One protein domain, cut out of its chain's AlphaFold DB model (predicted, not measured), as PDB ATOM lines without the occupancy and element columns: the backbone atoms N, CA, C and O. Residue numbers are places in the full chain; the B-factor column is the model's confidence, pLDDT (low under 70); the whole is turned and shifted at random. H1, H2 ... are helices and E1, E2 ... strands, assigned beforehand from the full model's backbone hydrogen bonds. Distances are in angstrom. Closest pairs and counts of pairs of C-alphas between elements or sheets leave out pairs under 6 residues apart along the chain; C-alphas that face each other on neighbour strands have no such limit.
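AT A GLANCE: This is residues 115 to 162 of the 162 residues of an uncharacterized protein of Piloderma croceum (strain F 1598) (UniProt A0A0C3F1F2). A narrow two-stranded hairpin, E2 with E3, reaches out to one end of a flat shape, and at its base the short strand E1 pairs with the beginning of E2. The small helix H1 follows E3 on one side of that base, and the tail, residues 151 to 162, runs from H1 back across the base toward the side of the link from E1 to E2. The 48 printed residues hold three named strands and then one named helix, in the order E1, E2, E3, H1; the sheet is E1, E2, E3, all antiparallel. The class is mixed, helices and strands, with under half of the residues, 23, in named elements. The whole is only just compact, close to loose, with a radius of gyration of the C-alphas of 11.5 A and spans of 32 by 28 by 12 A.

HOW THE PARTS SIT: Start at E1, residues 115 to 117, an edge strand, and look across to E2, residues 127 to 134: the two are antiparallel and form a hairpin. Their C-alphas 116 and 128 face each other at 5.0 A, and N 115 and O 129 are within hydrogen-bond range at 2.8 A. Go on to E3, residues 137 to 142, the other edge strand, which forms a second hairpin with E2, antiparallel at 149 degrees. Here C-alphas 131 and 140 face each other at 4.6 A, and N 132 and O 139 are 2.8 A apart, within hydrogen-bond range. The pairing is staggered: E2 pairs with E1 over residues 127 to 129 and with E3 over residues 129 to 134, and it bends by 51 degrees at residue 131. E1, E2 and E3 make a meander, each strand the antiparallel neighbour of the one before. The closest C-alphas of E1 and E3 are those of Val 115 and Trp 140, 7.8 A apart. Past E3 comes H1, residues 145 to 150, where every O i to N i+4 pair is within hydrogen-bond range. H1 is only just not on the sheet, with 4 pairs of C-alphas within 10 A; it is apart from E1, and only just apart from E2, at 8.4 A.

IN THESE COORDINATES: Find C-alpha 115 at (44.717, -39.351, 101.882), where E1 begins its 6.7 A. E2 starts at C-alpha 127, (47.323, -39.378, 109.800), and covers 19.7 A; E3 covers 16.0 A. H1 spans 8.8 A and ends at C-alpha 150, (33.892, -30.016, 109.160).

THE WHOLE: The C-alphas farthest apart are those of Ser 136 and Pro 154, at 32.5 A. The links from E2 to E3 and from E3 to H1 are tight, and the link from E1 to E2 is short. The printed part has no cut, and Phe 162 is the chain's last residue. Mean pLDDT of the printed part is 86.7; look for values under 70 at residues 161 to 162.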
ATOM      1  N   VAL A 115      43.543 -38.505 102.094       90.81
ATOM      2  CA  VAL A 115      44.717 -39.351 101.882       90.81
ATOM      3  C   VAL A 115      45.421 -39.585 103.208       90.81
ATOM      4  O   VAL A 115      45.673 -38.650 103.969       90.81
ATOM      5  N   PHE A 116      45.784 -40.836 103.463       90.25
ATOM      6  CA  PHE A 116      46.433 -41.261 104.697       90.25
ATOM      7  C   PHE A 116      47.941 -41.358 104.511       90.25
ATOM      8  O   PHE A 116      48.418 -41.841 103.481       90.25
ATOM      9  N   ARG A 117      48.705 -40.906 105.506       87.62
ATOM     10  CA  ARG A 117      50.166 -41.016 105.488       87.62
ATOM     11  C   ARG A 117      50.712 -41.181 106.902       87.62
ATOM     12  O   ARG A 117      50.235 -40.535 107.831       87.62
ATOM     13  N   LYS A 118      51.740 -42.015 107.069       86.56
ATOM     14  CA  LYS A 118      52.601 -41.950 108.259       86.56
ATOM     15  C   LYS A 118      53.462 -40.689 108.182       86.56
ATOM     16  O   LYS A 118      54.119 -40.470 107.163       86.56
ATOM     17  N   THR A 119      53.446 -39.861 109.221       86.25
ATOM     18  CA  THR A 119      54.257 -38.633 109.263       86.25
ATOM     19  C   THR A 119      55.687 -38.910 109.719       86.25
ATOM     20  O   THR A 119      56.603 -38.198 109.317       86.25
ATOM     21  N   SER A 120      55.896 -40.012 110.442       86.12
ATOM     22  CA  SER A 120      57.204 -40.560 110.795       86.12
ATOM     23  C   SER A 120      57.222 -42.098 110.687       86.12
ATOM     24  O   SER A 120      56.157 -42.725 110.713       86.12
ATOM     25  N   PRO A 121      58.401 -42.742 110.560       79.06
ATOM     26  CA  PRO A 121      58.518 -44.205 110.596       79.06
ATOM     27  C   PRO A 121      57.947 -44.833 111.875       79.06
ATOM     28  O   PRO A 121      57.361 -45.915 111.812       79.06
ATOM     29  N   ASP A 122      58.075 -44.122 112.995       82.31
ATOM     30  CA  ASP A 122      57.670 -44.571 114.329       82.31
ATOM     31  C   ASP A 122      56.204 -44.251 114.647       82.31
ATOM     32  O   ASP A 122      55.699 -44.635 115.702       82.31
ATOM     33  N   ASP A 123      55.490 -43.575 113.739       79.44
ATOM     34  CA  ASP A 123      54.081 -43.282 113.952       79.44
ATOM     35  C   ASP A 123      53.275 -44.587 114.018       79.44
ATOM     36  O   ASP A 123      53.240 -45.357 113.040       79.44
ATOM     37  N   PRO A 124      52.541 -44.811 115.124       73.44
ATOM     38  CA  PRO A 124      51.714 -46.003 115.273       73.44
ATOM     39  C   PRO A 124      50.460 -45.951 114.391       73.44
ATOM     40  O   PRO A 124      49.754 -46.943 114.260       73.44
ATOM     41  N   VAL A 125      50.160 -44.792 113.799       81.81
ATOM     42  CA  VAL A 125      48.909 -44.512 113.091       81.81
ATOM     43  C   VAL A 125      49.163 -43.671 111.849       81.81
ATOM     44  O   VAL A 125      50.014 -42.783 111.840       81.81
ATOM     45  N   GLN A 126      48.392 -43.919 110.794       85.12
ATOM     46  CA  GLN A 126      48.385 -43.062 109.614       85.12
ATOM     47  C   GLN A 126      47.515 -41.833 109.880       85.12
ATOM     48  O   GLN A 126      46.371 -41.957 110.317       85.12
ATOM     49  N   LYS A 127      48.043 -40.639 109.614       90.88
ATOM     50  CA  LYS A 127      47.323 -39.378 109.800       90.88
ATOM     51  C   LYS A 127      46.469 -39.055 108.581       90.88
ATOM     52  O   LYS A 127      46.829 -39.388 107.451       90.88
ATOM     53  N   TYR A 128      45.350 -38.386 108.830       92.56
ATOM     54  CA  TYR A 128      44.456 -37.875 107.800       92.56
ATOM     55  C   TYR A 128      45.059 -36.634 107.151       92.56
ATOM     56  O   TYR A 128      45.510 -35.722 107.840       92.56
ATOM     57  N   GLY A 129      45.044 -36.584 105.829       94.62
ATOM     58  CA  GLY A 129      45.521 -35.446 105.061       94.62
ATOM     59  C   GLY A 129      44.794 -35.311 103.738       94.62
ATOM     60  O   GLY A 129      43.853 -36.049 103.442       94.62
ATOM     61  N   ARG A 130      45.263 -34.376 102.923       95.19
ATOM     62  CA  ARG A 130      44.874 -34.215 101.523       95.19
ATOM     63  C   ARG A 130      46.099 -33.895 100.685       95.19
ATOM     64  O   ARG A 130      47.160 -33.567 101.214       95.19
ATOM     65  N   ILE A 131      45.950 -34.008  99.373       95.12
ATOM     66  CA  ILE A 131      46.988 -33.592  98.436       95.12
ATOM     67  C   ILE A 131      46.686 -32.174  97.956       95.12
ATOM     68  O   ILE A 131      45.623 -31.914  97.391       95.12
ATOM     69  N   GLU A 132      47.636 -31.270  98.165       94.50
ATOM     70  CA  GLU A 132      47.584 -29.879  97.727       94.50
ATOM     71  C   GLU A 132      48.696 -29.582  96.726       94.50
ATOM     72  O   GLU A 132      49.756 -30.211  96.739       94.50
ATOM     73  N   LYS A 133      48.463 -28.609  95.845       93.94
ATOM     74  CA  LYS A 133      49.485 -28.154  94.904       93.94
ATOM     75  C   LYS A 133      50.295 -27.029  95.536       93.94
ATOM     76  O   LYS A 133      49.748 -25.964  95.807       93.94
ATOM     77  N   VAL A 134      51.595 -27.244  95.713       93.25
ATOM     78  CA  VAL A 134      52.545 -26.218  96.162       93.25
ATOM     79  C   VAL A 134      53.559 -26.015  95.040       93.25
ATOM     80  O   VAL A 134      54.383 -26.883  94.756       93.25
ATOM     81  N   GLY A 135      53.450 -24.889  94.331       92.38
ATOM     82  CA  GLY A 135      54.221 -24.647  93.109       92.38
ATOM     83  C   GLY A 135      53.875 -25.649  92.000       92.38
ATOM     84  O   GLY A 135      52.719 -25.762  91.584       92.38
ATOM     85  N   SER A 136      54.879 -26.373  91.501       93.06
ATOM     86  CA  SER A 136      54.711 -27.431  90.494       93.06
ATOM     87  C   SER A 136      54.465 -28.820  91.087       93.06
ATOM     88  O   SER A 136      54.250 -29.760  90.324       93.06
ATOM     89  N   GLU A 137      54.494 -28.968  92.411       93.88
ATOM     90  CA  GLU A 137      54.498 -30.270  93.078       93.88
ATOM     91  C   GLU A 137      53.224 -30.524  93.882       93.88
ATOM     92  O   GLU A 137      52.608 -29.616  94.447       93.88
ATOM     93  N   TRP A 138      52.839 -31.797  93.942       94.00
ATOM     94  CA  TRP A 138      51.738 -32.279  94.764       94.00
ATOM     95  C   TRP A 138      52.274 -32.719  96.120       94.00
ATOM     96  O   TRP A 138      53.084 -33.639  96.208       94.00
ATOM     97  N   ASN A 139      51.798 -32.073  97.176       94.50
ATOM     98  CA  ASN A 139      52.264 -32.274  98.535       94.50
ATOM     99  C   ASN A 139      51.135 -32.802  99.407       94.50
ATOM    100  O   ASN A 139      49.993 -32.360  99.310       94.50
ATOM    101  N   TRP A 140      51.464 -33.754 100.275       95.44
ATOM    102  CA  TRP A 140      50.541 -34.188 101.313       95.44
ATOM    103  C   TRP A 140      50.564 -33.184 102.463       95.44
ATOM    104  O   TRP A 140      51.636 -32.871 102.980       95.44
ATOM    105  N   VAL A 141      49.384 -32.721 102.864       94.94
ATOM    106  CA  VAL A 141      49.180 -31.809 103.989       94.94
ATOM    107  C   VAL A 141      48.222 -32.475 104.965       94.94
ATOM    108  O   VAL A 141      47.171 -32.979 104.564       94.94
ATOM    109  N   GLN A 142      48.594 -32.505 106.244       94.94
ATOM    110  CA  GLN A 142      47.751 -33.065 107.293       94.94
ATOM    111  C   GLN A 142      46.494 -32.207 107.481       94.94
ATOM    112  O   GLN A 142      46.586 -30.981 107.515       94.94
ATOM    113  N   LEU A 143      45.337 -32.848 107.652       94.50
ATOM    114  CA  LEU A 143      44.108 -32.154 108.021       94.50
ATOM    115  C   LEU A 143      44.189 -31.690 109.476       94.50
ATOM    116  O   LEU A 143      44.598 -32.432 110.373       94.50
ATOM    117  N   THR A 144      43.767 -30.455 109.708       94.12
ATOM    118  CA  THR A 144      43.630 -29.879 111.045       94.12
ATOM    119  C   THR A 144      42.420 -30.462 111.778       94.12
ATOM    120  O   THR A 144      41.476 -30.962 111.167       94.12
ATOM    121  N   SER A 145      42.394 -30.327 113.107       93.00
ATOM    122  CA  SER A 145      41.232 -30.711 113.921       93.00
ATOM    123  C   SER A 145      39.940 -30.023 113.471       93.00
ATOM    124  O   SER A 145      38.879 -30.642 113.486       93.00
ATOM    125  N   GLN A 146      40.017 -28.760 113.040       94.94
ATOM    126  CA  GLN A 146      38.857 -28.021 112.541       94.94
ATOM    127  C   GLN A 146      38.338 -28.602 111.221       94.94
ATOM    128  O   GLN A 146      37.130 -28.763 111.058       94.94
ATOM    129  N   GLU A 147      39.236 -28.947 110.298       93.69
ATOM    130  CA  GLU A 147      38.861 -29.586 109.033       93.69
ATOM    131  C   GLU A 147      38.260 -30.973 109.269       93.69
ATOM    132  O   GLU A 147      37.242 -31.298 108.667       93.69
ATOM    133  N   LEU A 148      38.809 -31.766 110.196       89.62
ATOM    134  CA  LEU A 148      38.224 -33.055 110.577       89.62
ATOM    135  C   LEU A 148      36.781 -32.898 111.079       89.62
ATOM    136  O   LEU A 148      35.893 -33.614 110.621       89.62
ATOM    137  N   VAL A 149      36.519 -31.911 111.940       89.75
ATOM    138  CA  VAL A 149      35.161 -31.622 112.430       89.75
ATOM    139  C   VAL A 149      34.221 -31.203 111.299       89.75
ATOM    140  O   VAL A 149      33.077 -31.653 111.258       89.75
ATOM    141  N   GLN A 150      34.687 -30.395 110.341       91.75
ATOM    142  CA  GLN A 150      33.892 -30.016 109.160       91.75
ATOM    143  C   GLN A 150      33.550 -31.215 108.266       91.75
ATOM    144  O   GLN A 150      32.512 -31.219 107.606       91.75
ATOM    145  N   LEU A 151      34.399 -32.242 108.271       86.56
ATOM    146  CA  LEU A 151      34.167 -33.518 107.600       86.56
ATOM    147  C   LEU A 151      33.288 -34.475 108.428       86.56
ATOM    148  O   LEU A 151      33.047 -35.599 108.006       86.56
ATOM    149  N   GLY A 152      32.785 -34.061 109.595       84.25
ATOM    150  CA  GLY A 152      31.973 -34.913 110.468       84.25
ATOM    151  C   GLY A 152      32.784 -35.946 111.257       84.25
ATOM    152  O   GLY A 152      32.216 -36.905 111.774       84.25
ATOM    153  N   MET A 153      34.101 -35.759 111.356       83.19
ATOM    154  CA  MET A 153      35.000 -36.601 112.142       83.19
ATOM    155  C   MET A 153      35.341 -35.950 113.492       83.19
ATOM    156  O   MET A 153      35.291 -34.726 113.619       83.19
ATOM    157  N   PRO A 154      35.749 -36.730 114.509       82.56
ATOM    158  CA  PRO A 154      36.289 -36.166 115.744       82.56
ATOM    159  C   PRO A 154      37.543 -35.322 115.469       82.56
ATOM    160  O   PRO A 154      38.439 -35.746 114.738       82.56
ATOM    161  N   GLY A 155      37.634 -34.129 116.063       82.94
ATOM    162  CA  GLY A 155      38.797 -33.245 115.894       82.94
ATOM    163  C   GLY A 155      40.090 -33.796 116.512       82.94
ATOM    164  O   GLY A 155      41.184 -33.387 116.127       82.94
ATOM    165  N   ASP A 156      39.963 -34.738 117.442       81.88
ATOM    166  CA  ASP A 156      41.035 -35.477 118.109       81.88
ATOM    167  C   ASP A 156      41.258 -36.872 117.498       81.88
ATOM    168  O   ASP A 156      41.880 -37.730 118.126       81.88
ATOM    169  N   CYS A 157      40.770 -37.115 116.273       79.38
ATOM    170  CA  CYS A 157      40.910 -38.414 115.627       79.38
ATOM    171  C   CYS A 157      42.398 -38.818 115.560       79.38
ATOM    172  O   CYS A 157      43.195 -38.139 114.901       79.38
ATOM    173  N   PRO A 158      42.804 -39.925 116.215       74.06
ATOM    174  CA  PRO A 158      44.218 -40.247 116.380       74.06
ATOM    175  C   PRO A 158      44.898 -40.604 115.052       74.06
ATOM    176  O   PRO A 158      46.119 -40.490 114.942       74.06
ATOM    177  N   GLY A 159      44.124 -40.991 114.036       75.81
ATOM    178  CA  GLY A 159      44.598 -41.570 112.783       75.81
ATOM    179  C   GLY A 159      43.991 -42.954 112.563       75.81
ATOM    180  O   GLY A 159      43.213 -43.433 113.387       75.81
ATOM    181  N   LEU A 160      44.346 -43.599 111.455       71.12
ATOM    182  CA  LEU A 160      43.992 -44.995 111.207       71.12
ATOM    183  C   LEU A 160      45.116 -45.922 111.673       71.12
ATOM    184  O   LEU A 160      46.273 -45.765 111.271       71.12
ATOM    185  N   LEU A 161      44.752 -46.891 112.513       55.75
ATOM    186  CA  LEU A 161      45.578 -48.048 112.846       55.75
ATOM    187  C   LEU A 161      45.502 -49.032 111.671       55.75
ATOM    188  O   LEU A 161      44.415 -49.506 111.342       55.75
ATOM    189  N   PHE A 162      46.641 -49.315 111.043       51.38
ATOM    190  CA  PHE A 162      46.800 -50.348 110.017       51.38
ATOM    191  C   PHE A 162      48.076 -51.142 110.267       51.38
ATOM    192  O   PHE A 162      49.092 -50.499 110.623       51.38
TER     193      PHE A 162